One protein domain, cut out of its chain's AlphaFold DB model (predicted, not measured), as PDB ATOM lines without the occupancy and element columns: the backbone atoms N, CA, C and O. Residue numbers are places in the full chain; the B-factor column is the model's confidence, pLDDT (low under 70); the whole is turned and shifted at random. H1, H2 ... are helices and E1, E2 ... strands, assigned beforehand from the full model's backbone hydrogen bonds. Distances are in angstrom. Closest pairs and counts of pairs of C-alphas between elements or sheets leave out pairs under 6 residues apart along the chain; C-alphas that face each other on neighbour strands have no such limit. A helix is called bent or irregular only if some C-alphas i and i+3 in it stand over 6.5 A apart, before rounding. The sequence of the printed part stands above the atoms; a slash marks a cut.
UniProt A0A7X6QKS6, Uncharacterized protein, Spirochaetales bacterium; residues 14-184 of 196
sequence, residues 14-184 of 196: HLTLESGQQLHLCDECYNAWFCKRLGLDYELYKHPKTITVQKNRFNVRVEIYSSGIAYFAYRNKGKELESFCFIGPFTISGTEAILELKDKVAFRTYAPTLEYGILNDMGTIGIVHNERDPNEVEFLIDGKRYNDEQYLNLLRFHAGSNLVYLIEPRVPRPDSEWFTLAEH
ATOM      1  N   HIS A  14     210.436 362.127 295.941       94.38
ATOM      2  CA  HIS A  14     210.274 362.893 294.718       94.38
ATOM      3  C   HIS A  14     211.623 363.501 294.341       94.38
ATOM      4  O   HIS A  14     212.130 364.415 294.990       94.38
ATOM      5  N   LEU A  15     212.225 362.933 293.304       94.44
ATOM      6  CA  LEU A  15     213.569 363.245 292.852       94.44
ATOM      7  C   LEU A  15     213.497 364.016 291.542       94.44
ATOM      8  O   LEU A  15     212.796 363.602 290.621       94.44
ATOM      9  N   THR A  16     214.276 365.084 291.422       95.56
ATOM     10  CA  THR A  16     214.600 365.648 290.104       95.56
ATOM     11  C   THR A  16     215.960 365.114 289.682       95.56
ATOM     12  O   THR A  16     216.959 365.362 290.356       95.56
ATOM     13  N   LEU A  17     215.999 364.331 288.606       93.81
ATOM     14  CA  LEU A  17     217.235 363.790 288.045       93.81
ATOM     15  C   LEU A  17     218.068 364.899 287.385       93.81
ATOM     16  O   LEU A  17     217.537 365.942 287.017       93.81
ATOM     17  N   GLU A  18     219.358 364.640 287.159       91.69
ATOM     18  CA  GLU A  18     220.282 365.563 286.464       91.69
ATOM     19  C   GLU A  18     219.808 365.907 285.038       91.69
ATOM     20  O   GLU A  18     220.108 366.972 284.511       91.69
ATOM     21  N   SER A  19     219.001 365.034 284.422       92.75
ATOM     22  CA  SER A  19     218.340 365.286 283.136       92.75
ATOM     23  C   SER A  19     217.138 366.242 283.217       92.75
ATOM     24  O   SER A  19     216.522 366.530 282.194       92.75
ATOM     25  N   GLY A  20     216.745 366.677 284.418       91.81
ATOM     26  CA  GLY A  20     215.510 367.420 284.688       91.81
ATOM     27  C   GLY A  20     214.258 366.542 284.822       91.81
ATOM     28  O   GLY A  20     213.185 367.045 285.150       91.81
ATOM     29  N   GLN A  21     214.365 365.228 284.599       94.12
ATOM     30  CA  GLN A  21     213.240 364.302 284.742       94.12
ATOM     31  C   GLN A  21     212.821 364.150 286.212       94.12
ATOM     32  O   GLN A  21     213.653 363.927 287.088       94.12
ATOM     33  N   GLN A  22     211.512 364.191 286.467       94.00
ATOM     34  CA  GLN A  22     210.926 363.893 287.773       94.00
ATOM     35  C   GLN A  22     210.746 362.377 287.950       94.00
ATOM     36  O   GLN A  22     210.158 361.704 287.097       94.00
ATOM     37  N   LEU A  23     211.249 361.853 289.065       93.94
ATOM     38  CA  LEU A  23     211.152 360.456 289.468       93.94
ATOM     39  C   LEU A  23     210.420 360.370 290.813       93.94
ATOM     40  O   LEU A  23     210.854 360.958 291.802       93.94
ATOM     41  N   HIS A  24     209.309 359.634 290.858       95.00
ATOM     42  CA  HIS A  24     208.518 359.444 292.077       95.00
ATOM     43  C   HIS A  24     208.600 357.985 292.526       95.00
ATOM     44  O   HIS A  24     208.220 357.081 291.781       95.00
ATOM     45  N   LEU A  25     209.082 357.747 293.747       94.06
ATOM     46  CA  LEU A  25     209.331 356.414 294.299       94.06
ATOM     47  C   LEU A  25     208.692 356.273 295.684       94.06
ATOM     48  O   LEU A  25     208.604 357.232 296.448       94.06
ATOM     49  N   CYS A  26     208.229 355.071 296.021       91.62
ATOM     50  CA  CYS A  26     207.953 354.714 297.414       91.62
ATOM     51  C   CYS A  26     209.274 354.428 298.148       91.62
ATOM     52  O   CYS A  26     210.289 354.205 297.490       91.62
ATOM     53  N   ASP A  27     209.255 354.374 299.482       88.31
ATOM     54  CA  ASP A  27     210.460 354.160 300.309       88.31
ATOM     55  C   ASP A  27     211.309 352.958 299.845       88.31
ATOM     56  O   ASP A  27     212.520 353.057 299.679       88.31
ATOM     57  N   GLU A  28     210.661 351.825 299.558       89.62
ATOM     58  CA  GLU A  28     211.333 350.591 299.130       89.62
ATOM     59  C   GLU A  28     212.013 350.744 297.758       89.62
ATOM     60  O   GLU A  28     213.161 350.345 297.578       89.62
ATOM     61  N   CYS A  29     211.327 351.362 296.791       92.88
ATOM     62  CA  CYS A  29     211.891 351.587 295.460       92.88
ATOM     63  C   CYS A  29     212.945 352.699 295.462       92.88
ATOM     64  O   CYS A  29     213.886 352.636 294.672       92.88
ATOM     65  N   TYR A  30     212.816 353.687 296.352       92.75
ATOM     66  CA  TYR A  30     213.838 354.702 296.578       92.75
ATOM     67  C   TYR A  30     215.122 354.075 297.117       92.75
ATOM     68  O   TYR A  30     216.179 354.288 296.530       92.75
ATOM     69  N   ASN A  31     215.038 353.234 298.151       91.94
ATOM     70  CA  ASN A  31     216.209 352.546 298.696       91.94
ATOM     71  C   ASN A  31     216.897 351.664 297.650       91.94
ATOM     72  O   ASN A  31     218.122 351.685 297.550       91.94
ATOM     73  N   ALA A  32     216.127 350.937 296.833       93.25
ATOM     74  CA  ALA A  32     216.681 350.136 295.743       93.25
ATOM     75  C   ALA A  32     217.386 351.003 294.684       93.25
ATOM     76  O   ALA A  32     218.495 350.685 294.250       93.25
ATOM     77  N   TRP A  33     216.768 352.122 294.287       93.75
ATOM     78  CA  TRP A  33     217.372 353.087 293.366       93.75
ATOM     79  C   TRP A  33     218.656 353.694 293.943       93.75
ATOM     80  O   TRP A  33     219.663 353.779 293.238       93.75
ATOM     81  N   PHE A  34     218.644 354.074 295.223       92.62
ATOM     82  CA  PHE A  34     219.779 354.727 295.864       92.62
ATOM     83  C   PHE A  34     220.928 353.745 296.126       92.62
ATOM     84  O   PHE A  34     222.071 354.080 295.836       92.62
ATOM     85  N   CYS A  35     220.645 352.495 296.518       92.81
ATOM     86  CA  CYS A  35     221.650 351.425 296.558       92.81
ATOM     87  C   CYS A  35     222.335 351.261 295.203       92.81
ATOM     88  O   CYS A  35     223.557 351.306 295.125       92.81
ATOM     89  N   LYS A  36     221.555 351.158 294.117       92.06
ATOM     90  CA  LYS A  36     222.111 351.044 292.765       92.06
ATOM     91  C   LYS A  36     222.982 352.249 292.404       92.06
ATOM     92  O   LYS A  36     224.023 352.065 291.778       92.06
ATOM     93  N   ARG A  37     222.570 353.464 292.789       91.00
ATOM     94  CA  ARG A  37     223.371 354.685 292.597       91.00
ATOM     95  C   ARG A  37     224.720 354.588 293.310       91.00
ATOM     96  O   ARG A  37     225.701 355.010 292.723       91.00
ATOM     97  N   LEU A  38     224.763 354.002 294.506       91.25
ATOM     98  CA  LEU A  38     225.977 353.795 295.306       91.25
ATOM     99  C   LEU A  38     226.773 352.525 294.934       91.25
ATOM    100  O   LEU A  38     227.765 352.224 295.590       91.25
ATOM    101  N   GLY A  39     226.350 351.758 293.921       91.50
ATOM    102  CA  GLY A  39     226.998 350.494 293.546       91.50
ATOM    103  C   GLY A  39     226.701 349.313 294.484       91.50
ATOM    104  O   GLY A  39     227.443 348.335 294.487       91.50
ATOM    105  N   LEU A  40     225.625 349.391 295.269       92.06
ATOM    106  CA  LEU A  40     225.216 348.385 296.251       92.06
ATOM    107  C   LEU A  40     224.073 347.495 295.752       92.06
ATOM    108  O   LEU A  40     223.215 347.925 294.975       92.06
ATOM    109  N   ASP A  41     224.016 346.270 296.280       92.12
ATOM    110  CA  ASP A  41     222.902 345.342 296.078       92.12
ATOM    111  C   ASP A  41     221.881 345.446 297.223       92.12
ATOM    112  O   ASP A  41     222.128 345.013 298.348       92.12
ATOM    113  N   TYR A  42     220.701 345.998 296.920       91.81
ATOM    114  CA  TYR A  42     219.621 346.176 297.894       91.81
ATOM    115  C   TYR A  42     219.072 344.852 298.450       91.81
ATOM    116  O   TYR A  42     218.518 344.822 299.550       91.81
ATOM    117  N   GLU A  43     219.236 343.742 297.726       92.06
ATOM    118  CA  GLU A  43     218.750 342.430 298.160       92.06
ATOM    119  C   GLU A  43     219.418 341.963 299.460       92.06
ATOM    120  O   GLU A  43     218.774 341.301 300.279       92.06
ATOM    121  N   LEU A  44     220.665 342.382 299.700       92.31
ATOM    122  CA  LEU A  44     221.416 342.091 300.924       92.31
ATOM    123  C   LEU A  44     220.826 342.770 302.164       92.31
ATOM    124  O   LEU A  44     221.042 342.305 303.283       92.31
ATOM    125  N   TYR A  45     220.050 343.840 301.978       93.12
ATOM    126  CA  TYR A  45     219.527 344.684 303.055       93.12
ATOM    127  C   TYR A  45     218.062 344.411 303.387       93.12
ATOM    128  O   TYR A  45     217.479 345.089 304.240       93.12
ATOM    129  N   LYS A  46     217.470 343.397 302.746       89.88
ATOM    130  CA  LYS A  46     216.100 342.958 303.005       89.88
ATOM    131  C   LYS A  46     215.857 342.695 304.485       89.88
ATOM    132  O   LYS A  46     216.674 342.116 305.196       89.88
ATOM    133  N   HIS A  47     214.673 343.093 304.931       91.81
ATOM    134  CA  HIS A  47     214.271 343.045 306.327       91.81
ATOM    135  C   HIS A  47     212.802 342.626 306.463       91.81
ATOM    136  O   HIS A  47     212.002 342.816 305.538       91.81
ATOM    137  N   PRO A  48     212.390 342.066 307.614       94.50
ATOM    138  CA  PRO A  48     210.979 341.839 307.881       94.50
ATOM    139  C   PRO A  48     210.243 343.178 308.009       94.50
ATOM    140  O   PRO A  48     210.819 344.180 308.423       94.50
ATOM    141  N   LYS A  49     208.935 343.194 307.728       92.75
ATOM    142  CA  LYS A  49     208.090 344.386 307.948       92.75
ATOM    143  C   LYS A  49     207.904 344.718 309.430       92.75
ATOM    144  O   LYS A  49     207.621 345.858 309.778       92.75
ATOM    145  N   THR A  50     208.005 343.709 310.296       96.25
ATOM    146  CA  THR A  50     207.837 343.859 311.744       96.25
ATOM    147  C   THR A  50     208.769 342.926 312.505       96.25
ATOM    148  O   THR A  50     209.001 341.804 312.055       96.25
ATOM    149  N   ILE A  51     209.206 343.339 313.691       96.88
ATOM    150  CA  ILE A  51     209.913 342.501 314.670       96.88
ATOM    151  C   ILE A  51     209.122 342.438 315.978       96.88
ATOM    152  O   ILE A  51     208.325 343.326 316.278       96.88
ATOM    153  N   THR A  52     209.356 341.391 316.766       95.69
ATOM    154  CA  THR A  52     208.801 341.254 318.117       95.69
ATOM    155  C   THR A  52     209.947 341.170 319.113       95.69
ATOM    156  O   THR A  52     210.826 340.322 318.958       95.69
ATOM    157  N   VAL A  53     209.921 342.025 320.134       93.88
ATOM    158  CA  VAL A  53     210.914 342.087 321.213       93.88
ATOM    159  C   VAL A  53     210.169 342.172 322.541       93.88
ATOM    160  O   VAL A  53     209.309 343.031 322.706       93.88
ATOM    161  N   GLN A  54     210.436 341.250 323.474       89.38
ATOM    162  CA  GLN A  54     209.800 341.215 324.805       89.38
ATOM    163  C   GLN A  54     208.259 341.361 324.768       89.38
ATOM    164  O   GLN A  54     207.670 342.115 325.536       89.38
ATOM    165  N   LYS A  55     207.594 340.636 323.854       88.44
ATOM    166  CA  LYS A  55     206.133 340.675 323.585       88.44
ATOM    167  C   LYS A  55     205.609 341.964 322.933       88.44
ATOM    168  O   LYS A  55     204.432 342.029 322.590       88.44
ATOM    169  N   ASN A  56     206.464 342.952 322.696       89.94
ATOM    170  CA  ASN A  56     206.122 344.176 321.985       89.94
ATOM    171  C   ASN A  56     206.418 344.019 320.491       89.94
ATOM    172  O   ASN A  56     207.506 343.588 320.107       89.94
ATOM    173  N   ARG A  57     205.448 344.367 319.641       93.75
ATOM    174  CA  ARG A  57     205.603 344.354 318.183       93.75
ATOM    175  C   ARG A  57     205.987 345.745 317.684       93.75
ATOM    176  O   ARG A  57     205.313 346.718 318.015       93.75
ATOM    177  N   PHE A  58     207.016 345.803 316.848       93.12
ATOM    178  CA  PHE A  58     207.512 347.017 316.206       93.12
ATOM    179  C   PHE A  58     207.437 346.872 314.689       93.12
ATOM    180  O   PHE A  58     207.716 345.799 314.149       93.12
ATOM    181  N   ASN A  59     207.073 347.951 314.004       93.25
ATOM    182  CA  ASN A  59     207.278 348.086 312.567       93.25
ATOM    183  C   ASN A  59     208.757 348.323 312.288       93.25
ATOM    184  O   ASN A  59     209.451 348.919 313.111       93.25
ATOM    185  N   VAL A  60     209.214 347.862 311.128       93.19
ATOM    186  CA  VAL A  60     210.588 348.056 310.677       93.19
ATOM    187  C   VAL A  60     210.607 348.850 309.384       93.19
ATOM    188  O   VAL A  60     209.882 348.527 308.439       93.19
ATOM    189  N   ARG A  61     211.463 349.868 309.347       91.12
ATOM    190  CA  ARG A  61     211.783 350.666 308.159       91.12
ATOM    191  C   ARG A  61     213.292 350.654 307.966       91.12
ATOM    192  O   ARG A  61     214.025 350.654 308.949       91.12
ATOM    193  N   VAL A  62     213.732 350.665 306.716       91.44
ATOM    194  CA  VAL A  62     215.139 350.852 306.357       91.44
ATOM    195  C   VAL A  62     215.283 352.121 305.551       91.44
ATOM    196  O   VAL A  62     214.410 352.423 304.738       91.44
ATOM    197  N   GLU A  63     216.380 352.836 305.770       89.88
ATOM    198  CA  GLU A  63     216.827 353.927 304.910       89.88
ATOM    199  C   GLU A  63     218.322 353.825 304.654       89.88
ATOM    200  O   GLU A  63     219.112 353.501 305.543       89.88
ATOM    201  N   ILE A  64     218.695 354.099 303.410       89.31
ATOM    202  CA  ILE A  64     220.085 354.127 302.979       89.31
ATOM    203  C   ILE A  64     220.589 355.561 303.149       89.31
ATOM    204  O   ILE A  64     220.064 356.483 302.524       89.31
ATOM    205  N   TYR A  65     221.595 355.742 303.999       84.69
ATOM    206  CA  TYR A  65     222.317 357.000 304.178       84.69
ATOM    207  C   TYR A  65     223.651 356.939 303.436       84.69
ATOM    208  O   TYR A  65     224.098 355.873 303.029       84.69
ATOM    209  N   SER A  66     224.317 358.082 303.282       77.44
ATOM    210  CA  SER A  66     225.682 358.129 302.741       77.44
ATOM    211  C   SER A  66     226.700 357.392 303.618       77.44
ATOM    212  O   SER A  66     227.685 356.875 303.104       77.44
ATOM    213  N   SER A  67     226.458 357.337 304.930       77.69
ATOM    214  CA  SER A  67     227.358 356.764 305.937       77.69
ATOM    215  C   SER A  67     227.057 355.307 306.302       77.69
ATOM    216  O   SER A  67     227.779 354.720 307.104       77.69
ATOM    217  N   GLY A  68     225.994 354.716 305.755       89.75
ATOM    218  CA  GLY A  68     225.589 353.354 306.079       89.75
ATOM    219  C   GLY A  68     224.090 353.135 305.933       89.75
ATOM    220  O   GLY A  68     223.390 353.859 305.224       89.75
ATOM    221  N   ILE A  69     223.588 352.115 306.620       92.31
ATOM    222  CA  ILE A  69     222.208 351.654 306.480       92.31
ATOM    223  C   ILE A  69     221.519 351.740 307.826       92.31
ATOM    224  O   ILE A  69     221.898 351.055 308.776       92.31
ATOM    225  N   ALA A  70     220.488 352.575 307.894       92.94
ATOM    226  CA  ALA A  70     219.695 352.759 309.090       92.94
ATOM    227  C   ALA A  70     218.507 351.798 309.094       92.94
ATOM    228  O   ALA A  70     217.656 351.829 308.205       92.94
ATOM    229  N   TYR A  71     218.421 350.987 310.139       94.44
ATOM    230  CA  TYR A  71     217.285 350.137 310.453       94.44
ATOM    231  C   TYR A  71     216.536 350.746 311.634       94.44
ATOM    232  O   TYR A  71     217.077 350.896 312.729       94.44
ATOM    233  N   PHE A  72     215.270 351.084 311.420       93.19
ATOM    234  CA  PHE A  72     214.403 351.670 312.430       93.19
ATOM    235  C   PHE A  72     213.405 350.637 312.936       93.19
ATOM    236  O   PHE A  72     212.715 350.014 312.133       93.19
ATOM    237  N   ALA A  73     213.261 350.514 314.252       92.62
ATOM    238  CA  ALA A  73     212.130 349.842 314.889       92.62
ATOM    239  C   ALA A  73     211.223 350.899 315.508       92.62
ATOM    240  O   ALA A  73     211.706 351.736 316.265       92.62
ATOM    241  N   TYR A  74     209.923 350.873 315.225       89.81
ATOM    242  CA  TYR A  74     209.002 351.866 315.777       89.81
ATOM    243  C   TYR A  74     207.602 351.322 316.042       89.81
ATOM    244  O   TYR A  74     207.135 350.384 315.391       89.81
ATOM    245  N   ARG A  75     206.903 351.934 316.996       87.62
ATOM    246  CA  ARG A  75     205.481 351.683 317.261       87.62
ATOM    247  C   ARG A  75     204.806 352.919 317.841       87.62
ATOM    248  O   ARG A  75     205.444 353.756 318.474       87.62
ATOM    249  N   ASN A  76     203.491 352.984 317.679       82.06
ATOM    250  CA  ASN A  76     202.680 354.002 318.334       82.06
ATOM    251  C   ASN A  76     202.344 353.552 319.761       82.06
ATOM    252  O   ASN A  76     201.829 352.450 319.963       82.06
ATOM    253  N   LYS A  77     202.595 354.419 320.739       72.12
ATOM    254  CA  LYS A  77     202.205 354.270 322.143       72.12
ATOM    255  C   LYS A  77     201.251 355.416 322.487       72.12
ATOM    256  O   LYS A  77     201.641 356.464 322.985       72.12
ATOM    257  N   GLY A  78     199.976 355.246 322.139       72.38
ATOM    258  CA  GLY A  78     199.003 356.342 322.197       72.38
ATOM    259  C   GLY A  78     199.284 357.389 321.114       72.38
ATOM    260  O   GLY A  78     199.265 357.054 319.932       72.38
ATOM    261  N   LYS A  79     199.533 358.643 321.514       64.88
ATOM    262  CA  LYS A  79     199.922 359.742 320.602       64.88
ATOM    263  C   LYS A  79     201.433 359.827 320.362       64.88
ATOM    264  O   LYS A  79     201.881 360.644 319.566       64.88
ATOM    265  N   GLU A  80     202.206 359.011 321.067       67.75
ATOM    266  CA  GLU A  80     203.661 359.090 321.105       67.75
ATOM    267  C   GLU A  80     204.280 358.019 320.202       67.75
ATOM    268  O   GLU A  80     203.810 356.878 320.154       67.75
ATOM    269  N   LEU A  81     205.333 358.387 319.474       77.25
ATOM    270  CA  LEU A  81     206.083 357.480 318.609       77.25
ATOM    271  C   LEU A  81     207.327 357.003 319.356       77.25
ATOM    272  O   LEU A  81     208.270 357.768 319.548       77.25
ATOM    273  N   GLU A  82     207.323 355.737 319.764       81.50
ATOM    274  CA  GLU A  82     208.516 355.073 320.280       81.50
ATOM    275  C   GLU A  82     209.317 354.553 319.087       81.50
ATOM    276  O   GLU A  82     208.763 353.858 318.227       81.50
ATOM    277  N   SER A  83     210.600 354.905 319.011       86.00
ATOM    278  CA  SER A  83     211.461 354.525 317.894       86.00
ATOM    279  C   SER A  83     212.901 354.292 318.324       86.00
ATOM    280  O   SER A  83     213.430 355.050 319.133       86.00
ATOM    281  N   PHE A  84     213.543 353.318 317.695       87.94
ATOM    282  CA  PHE A  84     214.948 352.971 317.869       87.94
ATOM    283  C   PHE A  84     215.610 352.887 316.500       87.94
ATOM    284  O   PHE A  84     214.966 352.449 315.544       87.94
ATOM    285  N   CYS A  85     216.879 353.275 316.408       90.69
ATOM    286  CA  CYS A  85     217.659 353.185 315.180       90.69
ATOM    287  C   CYS A  85     218.936 352.378 315.416       90.69
ATOM    288  O   CYS A  85     219.611 352.558 316.427       90.69
ATOM    289  N   PHE A  86     219.288 351.514 314.475       91.94
ATOM    290  CA  PHE A  86     220.624 350.952 314.344       91.94
ATOM    291  C   PHE A  86     221.178 351.357 312.977       91.94
ATOM    292  O   PHE A  86     220.517 351.116 311.970       91.94
ATOM    293  N   ILE A  87     222.365 351.971 312.940       92.00
ATOM    294  CA  ILE A  87     223.074 352.257 311.689       92.00
ATOM    295  C   ILE A  87     224.232 351.277 311.579       92.00
ATOM    296  O   ILE A  87     225.157 351.323 312.388       92.00
ATOM    297  N   GLY A  88     224.171 350.407 310.578       91.06
ATOM    298  CA  GLY A  88     225.258 349.494 310.250       91.06
ATOM    299  C   GLY A  88     226.074 349.973 309.045       91.06
ATOM    300  O   GLY A  88     225.568 350.752 308.230       91.06
ATOM    301  N   PRO A  89     227.324 349.501 308.899       93.12
ATOM    302  CA  PRO A  89     228.114 349.735 307.691       93.12
ATOM    303  C   PRO A  89     227.472 349.042 306.482       93.12
ATOM    304  O   PRO A  89     226.743 348.068 306.639       93.12
ATOM    305  N   PHE A  90     227.794 349.468 305.257       92.19
ATOM    306  CA  PHE A  90     227.249 348.856 304.032       92.19
ATOM    307  C   PHE A  90     227.581 347.366 303.856       92.19
ATOM    308  O   PHE A  90     226.935 346.678 303.067       92.19
ATOM    309  N   THR A  91     228.574 346.862 304.586       92.00
ATOM    310  CA  THR A  91     228.964 345.448 304.591       92.00
ATOM    311  C   THR A  91     228.041 344.566 305.432       92.00
ATOM    312  O   THR A  91     228.151 343.347 305.339       92.00
ATOM    313  N   ILE A  92     227.168 345.140 306.268       94.19
ATOM    314  CA  ILE A  92     226.273 344.356 307.122       94.19
ATOM    315  C   ILE A  92     225.115 343.770 306.310       94.19
ATOM    316  O   ILE A  92     224.527 344.446 305.463       94.19
ATOM    317  N   SER A  93     224.738 342.525 306.595       94.75
ATOM    318  CA  SER A  93     223.510 341.965 306.034       94.75
ATOM    319  C   SER A  93     222.270 342.487 306.767       94.75
ATOM    320  O   SER A  93     222.297 342.796 307.960       94.75
ATOM    321  N   GLY A  94     221.122 342.496 306.086       94.81
ATOM    322  CA  GLY A  94     219.849 342.854 306.708       94.81
ATOM    323  C   GLY A  94     219.440 341.912 307.840       94.81
ATOM    324  O   GLY A  94     218.756 342.328 308.769       94.81
ATOM    325  N   THR A  95     219.889 340.654 307.824       95.62
ATOM    326  CA  THR A  95     219.636 339.724 308.936       95.62
ATOM    327  C   THR A  95     220.439 340.101 310.177       95.62
ATOM    328  O   THR A  95     219.859 340.176 311.259       95.62
ATOM    329  N   GLU A  96     221.732 340.387 310.026       96.81
ATOM    330  CA  GLU A  96     222.589 340.830 311.134       96.81
ATOM    331  C   GLU A  96     222.121 342.175 311.692       96.81
ATOM    332  O   GLU A  96     221.913 342.297 312.895       96.81
ATOM    333  N   ALA A  97     221.822 343.150 310.830       96.62
ATOM    334  CA  ALA A  97     221.327 344.453 311.267       96.62
ATOM    335  C   ALA A  97     220.010 344.366 312.057       96.62
ATOM    336  O   ALA A  97     219.767 345.144 312.981       96.62
ATOM    337  N   ILE A  98     219.147 343.400 311.728       97.56
ATOM    338  CA  ILE A  98     217.904 343.156 312.468       97.56
ATOM    339  C   ILE A  98     218.158 342.498 313.827       97.56
ATOM    340  O   ILE A  98     217.379 342.737 314.751       97.56
ATOM    341  N   LEU A  99     219.206 341.684 313.969       97.19
ATOM    342  CA  LEU A  99     219.622 341.158 315.271       97.19
ATOM    343  C   LEU A  99     220.138 342.293 316.162       97.19
ATOM    344  O   LEU A  99     219.598 342.481 317.249       97.19
ATOM    345  N   GLU A 100     221.041 343.126 315.645       96.88
ATOM    346  CA  GLU A 100     221.561 344.310 316.349       96.88
ATOM    347  C   GLU A 100     220.435 345.261 316.781       96.88
ATOM    348  O   GLU A 100     220.356 345.706 317.930       96.88
ATOM    349  N   LEU A 101     219.479 345.523 315.882       95.38
ATOM    350  CA  LEU A 101     218.310 346.336 316.201       95.38
ATOM    351  C   LEU A 101     217.454 345.704 317.308       95.38
ATOM    352  O   LEU A 101     216.979 346.418 318.191       95.38
ATOM    353  N   LYS A 102     217.234 344.383 317.288       96.56
ATOM    354  CA  LYS A 102     216.466 343.692 318.337       96.56
ATOM    355  C   LYS A 102     217.155 343.777 319.692       96.56
ATOM    356  O   LYS A 102     216.466 344.044 320.678       96.56
ATOM    357  N   ASP A 103     218.466 343.581 319.733       94.56
ATOM    358  CA  ASP A 103     219.247 343.635 320.967       94.56
ATOM    359  C   ASP A 103     219.228 345.046 321.552       94.56
ATOM    360  O   ASP A 103     218.940 345.229 322.738       94.56
ATOM    361  N   LYS A 104     219.368 346.066 320.698       90.69
ATOM    362  CA  LYS A 104     219.207 347.466 321.097       90.69
ATOM    363  C   LYS A 104     217.816 347.763 321.660       90.69
ATOM    364  O   LYS A 104     217.704 348.379 322.721       90.69
ATOM    365  N   VAL A 105     216.751 347.319 320.986       90.31
ATOM    366  CA  VAL A 105     215.367 347.494 321.468       90.31
ATOM    367  C   VAL A 105     215.174 346.789 322.811       90.31
ATOM    368  O   VAL A 105     214.574 347.360 323.721       90.31
ATOM    369  N   ALA A 106     215.688 345.566 322.967       90.62
ATOM    370  CA  ALA A 106     215.576 344.798 324.204       90.62
ATOM    371  C   ALA A 106     216.293 345.497 325.365       90.62
ATOM    372  O   ALA A 106     215.717 345.626 326.446       90.62
ATOM    373  N   PHE A 107     217.507 345.996 325.118       86.88
ATOM    374  CA  PHE A 107     218.296 346.735 326.095       86.88
ATOM    375  C   PHE A 107     217.585 348.017 326.545       86.88
ATOM    376  O   PHE A 107     217.398 348.226 327.739       86.88
ATOM    377  N   ARG A 108     217.103 348.835 325.601       81.44
ATOM    378  CA  ARG A 108     216.401 350.096 325.906       81.44
ATOM    379  C   ARG A 108     215.021 349.902 326.531       81.44
ATOM    380  O   ARG A 108     214.536 350.785 327.225       81.44
ATOM    381  N   THR A 109     214.383 348.757 326.297       80.44
ATOM    382  CA  THR A 109     213.122 348.413 326.971       80.44
ATOM    383  C   THR A 109     213.367 347.940 328.408       80.44
ATOM    384  O   THR A 109     212.533 348.181 329.276       80.44
ATOM    385  N   TYR A 110     214.497 347.272 328.666       81.62
ATOM    386  CA  TYR A 110     214.892 346.838 330.007       81.62
ATOM    387  C   TYR A 110     215.409 348.000 330.871       81.62
ATOM    388  O   TYR A 110     215.037 348.094 332.035       81.62
ATOM    389  N   ALA A 111     216.222 348.883 330.290       80.25
ATOM    390  CA  ALA A 111     216.770 350.078 330.926       80.25
ATOM    391  C   ALA A 111     216.257 351.333 330.186       80.25
ATOM    392  O   ALA A 111     216.907 351.783 329.233       80.25
ATOM    393  N   PRO A 112     215.074 351.864 330.561       81.25
ATOM    394  CA  PRO A 112     214.491 353.038 329.912       81.25
ATOM    395  C   PRO A 112     215.366 354.278 330.125       81.25
ATOM    396  O   PRO A 112     216.144 354.344 331.075       81.25
ATOM    397  N   THR A 113     215.232 355.284 329.261       85.56
ATOM    398  CA  THR A 113     216.005 356.529 329.395       85.56
ATOM    399  C   THR A 113     215.607 357.295 330.654       85.56
ATOM    400  O   THR A 113     216.450 357.931 331.283       85.56
ATOM    401  N   LEU A 114     214.327 357.232 331.027       87.31
ATOM    402  CA  LEU A 114     213.783 357.874 332.212       87.31
ATOM    403  C   LEU A 114     213.131 356.844 333.134       87.31
ATOM    404  O   LEU A 114     212.088 356.269 332.815       87.31
ATOM    405  N   GLU A 115     213.694 356.677 334.327       86.19
ATOM    406  CA  GLU A 115     213.208 355.741 335.334       86.19
ATOM    407  C   GLU A 115     212.881 356.486 336.634       86.19
ATOM    408  O   GLU A 115     213.700 357.220 337.177       86.19
ATOM    409  N   TYR A 116     211.634 356.372 337.109       84.75
ATOM    410  CA  TYR A 116     211.135 357.076 338.304       84.75
ATOM    411  C   TYR A 116     211.427 358.594 338.341       84.75
ATOM    412  O   TYR A 116     211.552 359.187 339.411       84.75
ATOM    413  N   GLY A 117     211.491 359.244 337.171       84.75
ATOM    414  CA  GLY A 117     211.766 360.682 337.047       84.75
ATOM    415  C   GLY A 117     213.251 361.057 337.076       84.75
ATOM    416  O   GLY A 117     213.565 362.244 337.133       84.75
ATOM    417  N   ILE A 118     214.147 360.072 337.015       86.56
ATOM    418  CA  ILE A 118     215.598 360.246 336.954       86.56
ATOM    419  C   ILE A 118     216.080 359.762 335.586       86.56
ATOM    420  O   ILE A 118     215.679 358.695 335.118       86.56
ATOM    421  N   LEU A 119     216.899 360.576 334.915       88.25
ATOM    422  CA  LEU A 119     217.549 360.170 333.670       88.25
ATOM    423  C   LEU A 119     218.596 359.107 333.978       88.25
ATOM    424  O   LEU A 119     219.467 359.341 334.813       88.25
ATOM    425  N   ASN A 120     218.532 357.981 333.283       85.19
ATOM    426  CA  ASN A 120     219.581 356.978 333.337       85.19
ATOM    427  C   ASN A 120     220.820 357.450 332.558       85.19
ATOM    428  O   ASN A 120     220.711 358.183 331.569       85.19
ATOM    429  N   ASP A 121     221.995 356.972 332.975       76.62
ATOM    430  CA  ASP A 121     223.297 357.311 332.372       76.62
ATOM    431  C   ASP A 121     223.382 356.927 330.888       76.62
ATOM    432  O   ASP A 121     224.170 357.474 330.119       76.62
ATOM    433  N   MET A 122     222.553 355.968 330.474       74.81
ATOM    434  CA  MET A 122     222.429 355.520 329.098       74.81
ATOM    435  C   MET A 122     220.979 355.650 328.651       74.81
ATOM    436  O   MET A 122     220.085 355.030 329.219       74.81
ATOM    437  N   GLY A 123     220.750 356.354 327.546       76.88
ATOM    438  CA  GLY A 123     219.412 356.469 326.973       76.88
ATOM    439  C   GLY A 123     219.403 357.107 325.593       76.88
ATOM    440  O   GLY A 123     220.451 357.269 324.967       76.88
ATOM    441  N   THR A 124     218.210 357.458 325.127       79.62
ATOM    442  CA  THR A 124     217.994 358.175 323.870       79.62
ATOM    443  C   THR A 124     217.105 359.382 324.140       79.62
ATOM    444  O   THR A 124     215.984 359.242 324.627       79.62
ATOM    445  N   ILE A 125     217.604 360.566 323.794       86.25
ATOM    446  CA  ILE A 125     216.872 361.828 323.901       86.25
ATOM    447  C   ILE A 125     216.654 362.333 322.479       86.25
ATOM    448  O   ILE A 125     217.606 362.636 321.762       86.25
ATOM    449  N   GLY A 126     215.400 362.383 322.047       85.19
ATOM    450  CA  GLY A 126     215.039 362.998 320.777       85.19
ATOM    451  C   GLY A 126     214.941 364.513 320.916       85.19
ATOM    452  O   GLY A 126     214.517 365.013 321.952       85.19
ATOM    453  N   ILE A 127     215.275 365.238 319.855       87.19
ATOM    454  CA  ILE A 127     215.045 366.683 319.751       87.19
ATOM    455  C   ILE A 127     214.014 366.894 318.649       87.19
ATOM    456  O   ILE A 127     214.114 366.302 317.569       87.19
ATOM    457  N   VAL A 128     212.977 367.673 318.938       85.50
ATOM    458  CA  VAL A 128     211.861 367.912 318.021       85.50
ATOM    459  C   VAL A 128     211.454 369.375 318.063       85.50
ATOM    460  O   VAL A 128     211.595 370.019 319.091       85.50
ATOM    461  N   HIS A 129     210.908 369.897 316.969       84.75
ATOM    462  CA  HIS A 129     210.235 371.192 317.024       84.75
ATOM    463  C   HIS A 129     208.934 371.073 317.826       84.75
ATOM    464  O   HIS A 129     208.216 370.061 317.722       84.75
ATOM    465  N   ASN A 130     208.632 372.116 318.595       84.31
ATOM    466  CA  ASN A 130     207.332 372.292 319.220       84.31
ATOM    467  C   ASN A 130     206.269 372.427 318.112       84.31
ATOM    468  O   ASN A 130     206.441 373.133 317.118       84.31
ATOM    469  N   GLU A 131     205.165 371.690 318.251       81.19
ATOM    470  CA  GLU A 131     204.099 371.660 317.239       81.19
ATOM    471  C   GLU A 131     203.324 372.984 317.140       81.19
ATOM    472  O   GLU A 131     202.656 373.227 316.135       81.19
ATOM    473  N   ARG A 132     203.385 373.824 318.178       85.12
ATOM    474  CA  ARG A 132     202.691 375.115 318.272       85.12
ATOM    475  C   ARG A 132     203.597 376.297 317.952       85.12
ATOM    476  O   ARG A 132     203.119 377.246 317.339       85.12
ATOM    477  N   ASP A 133     204.866 376.232 318.346       87.38
ATOM    478  CA  ASP A 133     205.878 377.241 318.019       87.38
ATOM    479  C   ASP A 133     207.124 376.577 317.413       87.38
ATOM    480  O   ASP A 133     207.973 376.072 318.140       87.38
ATOM    481  N   PRO A 134     207.281 376.583 316.080       84.38
ATOM    482  CA  PRO A 134     208.428 375.963 315.420       84.38
ATOM    483  C   PRO A 134     209.803 376.520 315.828       84.38
ATOM    484  O   PRO A 134     210.812 375.866 315.549       84.38
ATOM    485  N   ASN A 135     209.862 377.702 316.457       87.81
ATOM    486  CA  ASN A 135     211.111 378.286 316.959       87.81
ATOM    487  C   ASN A 135     211.552 377.673 318.292       87.81
ATOM    488  O   ASN A 135     212.711 377.820 318.679       87.81
ATOM    489  N   GLU A 136     210.649 376.981 318.984       90.31
ATOM    490  CA  GLU A 136     210.955 376.250 320.202       90.31
ATOM    491  C   GLU A 136     211.291 374.788 319.898       90.31
ATOM    492  O   GLU A 136     210.737 374.147 318.994       90.31
ATOM    493  N   VAL A 137     212.198 374.240 320.704       91.12
ATOM    494  CA  VAL A 137     212.538 372.818 320.698       91.12
ATOM    495  C   VAL A 137     211.931 372.132 321.914       91.12
ATOM    496  O   VAL A 137     211.886 372.685 323.010       91.12
ATOM    497  N   GLU A 138     211.494 370.897 321.724       92.69
ATOM    498  CA  GLU A 138     211.103 369.986 322.790       92.69
ATOM    499  C   GLU A 138     212.016 368.759 322.772       92.69
ATOM    500  O   GLU A 138     212.566 368.353 321.741       92.69
ATOM    501  N   PHE A 139     212.135 368.137 323.936       90.62
ATOM    502  CA  PHE A 139     212.908 366.932 324.159       90.62
ATOM    503  C   PHE A 139     211.961 365.741 324.255       90.62
ATOM    504  O   PHE A 139     210.973 365.772 324.984       90.62
ATOM    505  N   LEU A 140     212.247 364.687 323.500       86.56
ATOM    506  CA  LEU A 140     211.474 363.454 323.473       86.56
ATOM    507  C   LEU A 140     212.213 362.377 324.265       86.56
ATOM    508  O   LEU A 140     213.258 361.907 323.821       86.56
ATOM    509  N   ILE A 141     211.663 361.956 325.398       86.50
ATOM    510  CA  ILE A 141     212.258 360.920 326.249       86.50
ATOM    511  C   ILE A 141     211.232 359.806 326.448       86.50
ATOM    512  O   ILE A 141     210.129 360.051 326.935       86.50
ATOM    513  N   ASP A 142     211.573 358.592 326.010       79.06
ATOM    514  CA  ASP A 142     210.710 357.399 326.054       79.06
ATOM    515  C   ASP A 142     209.280 357.633 325.507       79.06
ATOM    516  O   ASP A 142     208.293 357.076 325.996       79.06
ATOM    517  N   GLY A 143     209.178 358.481 324.475       77.12
ATOM    518  CA  GLY A 143     207.931 358.864 323.805       77.12
ATOM    519  C   GLY A 143     207.303 360.172 324.299       77.12
ATOM    520  O   GLY A 143     206.527 360.775 323.560       77.12
ATOM    521  N   LYS A 144     207.684 360.673 325.476       85.00
ATOM    522  CA  LYS A 144     207.087 361.870 326.085       85.00
ATOM    523  C   LYS A 144     207.833 363.141 325.712       85.00
ATOM    524  O   LYS A 144     209.059 363.137 325.667       85.00
ATOM    525  N   ARG A 145     207.091 364.225 325.473       88.62
ATOM    526  CA  ARG A 145     207.635 365.560 325.176       88.62
ATOM    527  C   ARG A 145     207.877 366.351 326.462       88.62
ATOM    528  O   ARG A 145     207.030 366.342 327.355       88.62
ATOM    529  N   TYR A 146     209.006 367.044 326.510       91.69
ATOM    530  CA  TYR A 146     209.438 367.917 327.595       91.69
ATOM    531  C   TYR A 146     209.903 369.244 327.000       91.69
ATOM    532  O   TYR A 146     210.633 369.242 326.009       91.69
ATOM    533  N   ASN A 147     209.511 370.367 327.596       93.00
ATOM    534  CA  ASN A 147     210.118 371.651 327.247       93.00
ATOM    535  C   ASN A 147     211.532 371.769 327.849       93.00
ATOM    536  O   ASN A 147     212.008 370.879 328.562       93.00
ATOM    537  N   ASP A 148     212.207 372.870 327.548       92.19
ATOM    538  CA  ASP A 148     213.536 373.202 328.053       92.19
ATOM    539  C   ASP A 148     213.619 373.204 329.588       92.19
ATOM    540  O   ASP A 148     214.494 372.546 330.150       92.19
ATOM    541  N   GLU A 149     212.684 373.852 330.282       93.12
ATOM    542  CA  GLU A 149     212.665 373.911 331.747       93.12
ATOM    543  C   GLU A 149     212.514 372.516 332.376       93.12
ATOM    544  O   GLU A 149     213.219 372.149 333.323       93.12
ATOM    545  N   GLN A 150     211.602 371.702 331.850       94.31
ATOM    546  CA  GLN A 150     211.379 370.341 332.324       94.31
ATOM    547  C   GLN A 150     212.595 369.455 332.061       94.31
ATOM    548  O   GLN A 150     212.982 368.680 332.934       94.31
ATOM    549  N   TYR A 151     213.221 369.582 330.891       92.12
ATOM    550  CA  TYR A 151     214.417 368.823 330.549       92.12
ATOM    551  C   TYR A 151     215.617 369.206 331.427       92.12
ATOM    552  O   TYR A 151     216.279 368.327 331.982       92.12
ATOM    553  N   LEU A 152     215.855 370.501 331.657       91.56
ATOM    554  CA  LEU A 152     216.896 370.975 332.576       91.56
ATOM    555  C   LEU A 152     216.681 370.451 334.004       91.56
ATOM    556  O   LEU A 152     217.634 370.055 334.679       91.56
ATOM    557  N   ASN A 153     215.426 370.367 334.451       92.69
ATOM    558  CA  ASN A 153     215.086 369.763 335.739       92.69
ATOM    559  C   ASN A 153     215.408 368.263 335.816       92.69
ATOM    560  O   ASN A 153     215.687 367.771 336.907       92.69
ATOM    561  N   LEU A 154     215.394 367.533 334.698       91.62
ATOM    562  CA  LEU A 154     215.844 366.141 334.664       91.62
ATOM    563  C   LEU A 154     217.374 366.043 334.754       91.62
ATOM    564  O   LEU A 154     217.899 365.187 335.466       91.62
ATOM    565  N   LEU A 155     218.091 366.952 334.088       89.75
ATOM    566  CA  LEU A 155     219.557 366.995 334.082       89.75
ATOM    567  C   LEU A 155     220.173 367.392 335.428       89.75
ATOM    568  O   LEU A 155     221.336 367.084 335.673       89.75
ATOM    569  N   ARG A 156     219.419 368.034 336.328       89.62
ATOM    570  CA  ARG A 156     219.939 368.485 337.635       89.62
ATOM    571  C   ARG A 156     220.557 367.359 338.473       89.62
ATOM    572  O   ARG A 156     221.449 367.617 339.273       89.62
ATOM    573  N   PHE A 157     220.088 366.122 338.294       85.81
ATOM    574  CA  PHE A 157     220.607 364.947 339.001       85.81
ATOM    575  C   PHE A 157     221.986 364.497 338.491       85.81
ATOM    576  O   PHE A 157     222.653 363.721 339.163       85.81
ATOM    577  N   HIS A 158     222.427 365.041 337.355       86.44
ATOM    578  CA  HIS A 158     223.718 364.788 336.708       86.44
ATOM    579  C   HIS A 158     224.675 365.983 336.810       86.44
ATOM    580  O   HIS A 158     225.649 366.077 336.063       86.44
ATOM    581  N   ALA A 159     224.405 366.932 337.713       87.12
ATOM    582  CA  ALA A 159     225.259 368.097 337.906       87.12
ATOM    583  C   ALA A 159     226.696 367.674 338.275       87.12
ATOM    584  O   ALA A 159     226.916 366.999 339.278       87.12
ATOM    585  N   GLY A 160     227.672 368.100 337.465       86.25
ATOM    586  CA  GLY A 160     229.086 367.739 337.622       86.25
ATOM    587  C   GLY A 160     229.553 366.552 336.771       86.25
ATOM    588  O   GLY A 160     230.740 366.234 336.798       86.25
ATOM    589  N   SER A 161     228.660 365.938 335.989       86.56
ATOM    590  CA  SER A 161     228.975 364.833 335.078       86.56
ATOM    591  C   SER A 161     228.974 365.274 333.612       86.56
ATOM    592  O   SER A 161     228.231 366.173 333.218       86.56
ATOM    593  N   ASN A 162     229.765 364.590 332.782       82.62
ATOM    594  CA  ASN A 162     229.646 364.663 331.326       82.62
ATOM    595  C   ASN A 162     228.710 363.549 330.850       82.62
ATOM    596  O   ASN A 162     228.993 362.374 331.079       82.62
ATOM    597  N   LEU A 163     227.626 363.910 330.163       78.38
ATOM    598  CA  LEU A 163     226.721 362.947 329.539       78.38
ATOM    599  C   LEU A 163     227.098 362.762 328.068       78.38
ATOM    600  O   LEU A 163     227.247 363.741 327.336       78.38
ATOM    601  N   VAL A 164     227.234 361.510 327.631       75.69
ATOM    602  CA  VAL A 164     227.551 361.166 326.239       75.69
ATOM    603  C   VAL A 164     226.329 360.516 325.605       75.69
ATOM    604  O   VAL A 164     226.019 359.356 325.868       75.69
ATOM    605  N   TYR A 165     225.651 361.268 324.742       74.44
ATOM    606  CA  TYR A 165     224.579 360.756 323.892       74.44
ATOM    607  C   TYR A 165     225.057 360.722 322.439       74.44
ATOM    608  O   TYR A 165     225.656 361.680 321.952       74.44
ATOM    609  N   LEU A 166     224.796 359.611 321.747       74.06
ATOM    610  CA  LEU A 166     225.084 359.476 320.321       74.06
ATOM    611  C   LEU A 166     223.934 360.069 319.507       74.06
ATOM    612  O   LEU A 166     222.763 359.826 319.803       74.06
ATOM    613  N   ILE A 167     224.276 360.838 318.473       77.00
ATOM    614  CA  ILE A 167     223.288 361.345 317.521       77.00
ATOM    615  C   ILE A 167     222.818 360.171 316.663       77.00
ATOM    616  O   ILE A 167     223.605 359.544 315.957       77.00
ATOM    617  N   GLU A 168     221.518 359.900 316.714       78.38
ATOM    618  CA  GLU A 168     220.859 358.863 315.926       78.38
ATOM    619  C   GLU A 168     219.709 359.487 315.128       78.38
ATOM    620  O   GLU A 168     218.999 360.355 315.651       78.38
ATOM    621  N   PRO A 169     219.483 359.068 313.870       83.50
ATOM    622  CA  PRO A 169     218.366 359.562 313.095       83.50
ATOM    623  C   PRO A 169     217.063 359.097 313.737       83.50
ATOM    624  O   PRO A 169     216.938 357.989 314.272       83.50
ATOM    625  N   ARG A 170     216.055 359.959 313.665       79.94
ATOM    626  CA  ARG A 170     214.698 359.587 314.049       79.94
ATOM    627  C   ARG A 170     214.047 358.816 312.920       79.94
ATOM    628  O   ARG A 170     214.313 359.091 311.755       79.94
ATOM    629  N   VAL A 171     213.131 357.914 313.272       80.31
ATOM    630  CA  VAL A 171     212.264 357.325 312.258       80.31
ATOM    631  C   VAL A 171     211.504 358.459 311.545       80.31
ATOM    632  O   VAL A 171     210.887 359.301 312.214       80.31
ATOM    633  N   PRO A 172     211.548 358.520 310.209       71.31
ATOM    634  CA  PRO A 172     210.730 359.450 309.445       71.31
ATOM    635  C   PRO A 172     209.251 359.255 309.741       71.31
ATOM    636  O   PRO A 172     208.808 358.142 310.049       71.31
ATOM    637  N   ARG A 173     208.457 360.322 309.610       71.38
ATOM    638  CA  ARG A 173     207.008 360.154 309.732       71.38
ATOM    639  C   ARG A 173     206.534 359.249 308.586       71.38
ATOM    640  O   ARG A 173     206.953 359.467 307.449       71.38
ATOM    641  N   PRO A 174     205.680 358.245 308.852       64.94
ATOM    642  CA  PRO A 174     205.249 357.289 307.829       64.94
ATOM    643  C   PRO A 174     204.583 357.920 306.596       64.94
ATOM    644  O   PRO A 174     204.509 357.284 305.548       64.94
ATOM    645  N   ASP A 175     204.068 359.139 306.729       72.56
ATOM    646  CA  ASP A 175     203.359 359.907 305.711       72.56
ATOM    647  C   ASP A 175     204.164 361.086 305.141       72.56
ATOM    648  O   ASP A 175     203.645 361.804 304.284       72.56
ATOM    649  N   SER A 176     205.415 361.274 305.576       78.38
ATOM    650  CA  SER A 176     206.291 362.330 305.066       78.38
ATOM    651  C   SER A 176     206.571 362.167 303.573       78.38
ATOM    652  O   SER A 176     206.860 361.071 303.088       78.38
ATOM    653  N   GLU A 177     206.539 363.294 302.866       87.06
ATOM    654  CA  GLU A 177     206.994 363.405 301.484       87.06
ATOM    655  C   GLU A 177     208.367 364.083 301.455       87.06
ATOM    656  O   GLU A 177     208.607 365.070 302.153       87.06
ATOM    657  N   TRP A 178     209.267 363.528 300.653       87.44
ATOM    658  CA  TRP A 178     210.650 363.956 300.510       87.44
ATOM    659  C   TRP A 178     210.867 364.494 299.107       87.44
ATOM    660  O   TRP A 178     210.524 363.840 298.124       87.44
ATOM    661  N   PHE A 179     211.480 365.669 299.018       92.00
ATOM    662  CA  PHE A 179     211.801 366.320 297.755       92.00
ATOM    663  C   PHE A 179     213.292 366.618 297.733       92.00
ATOM    664  O   PHE A 179     213.807 367.248 298.654       92.00
ATOM    665  N   THR A 180     213.994 366.162 296.699       92.25
ATOM    666  CA  THR A 180     215.411 366.499 296.526       92.25
ATOM    667  C   THR A 180     215.824 366.473 295.056       92.25
ATOM    668  O   THR A 180     215.117 365.951 294.187       92.25
ATOM    669  N   LEU A 181     216.978 367.066 294.771       93.50
ATOM    670  CA  LEU A 181     217.655 366.954 293.487       93.50
ATOM    671  C   LEU A 181     218.627 365.777 293.580       93.50
ATOM    672  O   LEU A 181     219.343 365.636 294.570       93.50
ATOM    673  N   ALA A 182     218.669 364.923 292.559       90.56
ATOM    674  CA  ALA A 182     219.559 363.764 292.552       90.56
ATOM    675  C   ALA A 182     221.037 364.175 292.653       90.56
ATOM    676  O   ALA A 182     221.841 363.417 293.183       90.56
ATOM    677  N   GLU A 183     221.388 365.376 292.189       91.50
ATOM    678  CA  GLU A 183     222.730 365.955 292.316       91.50
ATOM    679  C   GLU A 183     223.159 366.206 293.769       91.50
ATOM    680  O   GLU A 183     224.348 366.145 294.063       91.50
ATOM    681  N   HIS A 184     222.212 366.416 294.692       90.31
ATOM    682  CA  HIS A 184     222.499 366.553 296.124       90.31
ATOM    683  C   HIS A 184     222.754 365.204 296.807       90.31
ATOM    684  O   HIS A 184     223.168 365.166 297.965       90.31
TER     685      HIS A 184
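AT A GLANCE: This is residues 14 to 184 of the 196 residues of an uncharacterized protein of Spirochaetales bacterium (UniProt A0A7X6QKS6). A four-stranded, strongly twisted sheet, E3 to E6, curls round the long helix H3, and a smaller unit lies toward each end of the domain's longest axis. At one end the three-stranded sheet of E2, E1 and E10 has H1 between it and E4; at the other, the sheet of E7, E8 and E9 has H4 over one face, and residues 159 to 177 run back from H4 to E10. The 171 printed residues hold four named helices and ten named strands, in the order E1 E2 H1 H2 E3 E4 E5 E6 H3 E7 E8 E9 H4 E10; the class is mixed, helices and strands. The orders are E3 E4 E5 E6 and E7 E8 E9, both antiparallel, and E2 E1 E10, mixed. The whole is compact, with a radius of gyration of the C-alphas of 18.1 A and spans of 54 by 37 by 32 A.

HOW THE PARTS SIT: The largest sheet is a meander, each strand the antiparallel neighbour of the one before: E3, residues 50 to 53, E4, 56 to 65, E5, 68 to 77, and E6, 80 to 88. N 51 and O 58 are 2.9 A apart across E3 and E4, N 72 and O 61 2.8 A across E4 and E5, and N 71 and O 86 2.8 A across E5 and E6. Pairing is staggered: E4 pairs with E3 over residues 56 to 59 and with E5 over 59 to 65. The sheet curls round H3, residues 94 to 110; the closest C-alphas of E6 and H3, those of Phe 86 and Leu 101, are 5.5 A apart. H1, residues 27 to 37, is on the opposite face from H3 and over E4, with C-alphas 31 and 64 6.0 A apart, their closest. H2, residues 42 to 45, only grazes this sheet; it touches H1, with C-alphas 32 and 42 5.4 A apart, and only just touches H3, with 3 pairs of C-alphas within 8 A, the closest those of Tyr 45 and Gly 94 at 4.1 A. H1 is also on the sheet of E2, residues 22 to 25, E1, 14 to 16, and E10, 178 to 181, and only just stands up from it, its line rising 42 degrees. E1 and E2 form a hairpin, with N 15 and O 23 2.8 A apart; E1 and E10 are parallel, with N 14 and O 178 2.8 A apart. E7, residues 125 to 129, E8, 137 to 141, and E9, 144 to 146, form a second meander, with N 126 and O 140 and also N 139 and O 146 2.8 A apart. H4, residues 148 to 158, is on this sheet at a height over the sheet of 11.1 A. Every O i to N i+4 pair is within hydrogen-bond range in H1 and H3, and 5 of 7 in H4; H2 is too short for such a pair.

IN THESE COORDINATES: E1 begins at C-alpha 14, (210.274, 362.893, 294.718). E4, E5 and E6 measure 27.3, 28.4 and 26.0 A from first to last C-alpha, and H3 24.2 A, from (219.849, 342.854, 306.708) at C-alpha 94. H1 measures 15.0 A and H4 15.8 A; H4 is irregular, but only just: C-alphas 154 and 157 are 6.6 A apart. E10 ends at C-alpha 181, (217.655, 366.954, 293.487).

THE WHOLE: The two C-alphas farthest apart, those of Ser 19 and Tyr 116, are 56.2 A apart. The printed part has no cut. The long links are H3 to E7, with 14 residues, and H4 to E10, with 19. Mean pLDDT of the printed part is 88.0; residues 79, 80 and 174 are under 70.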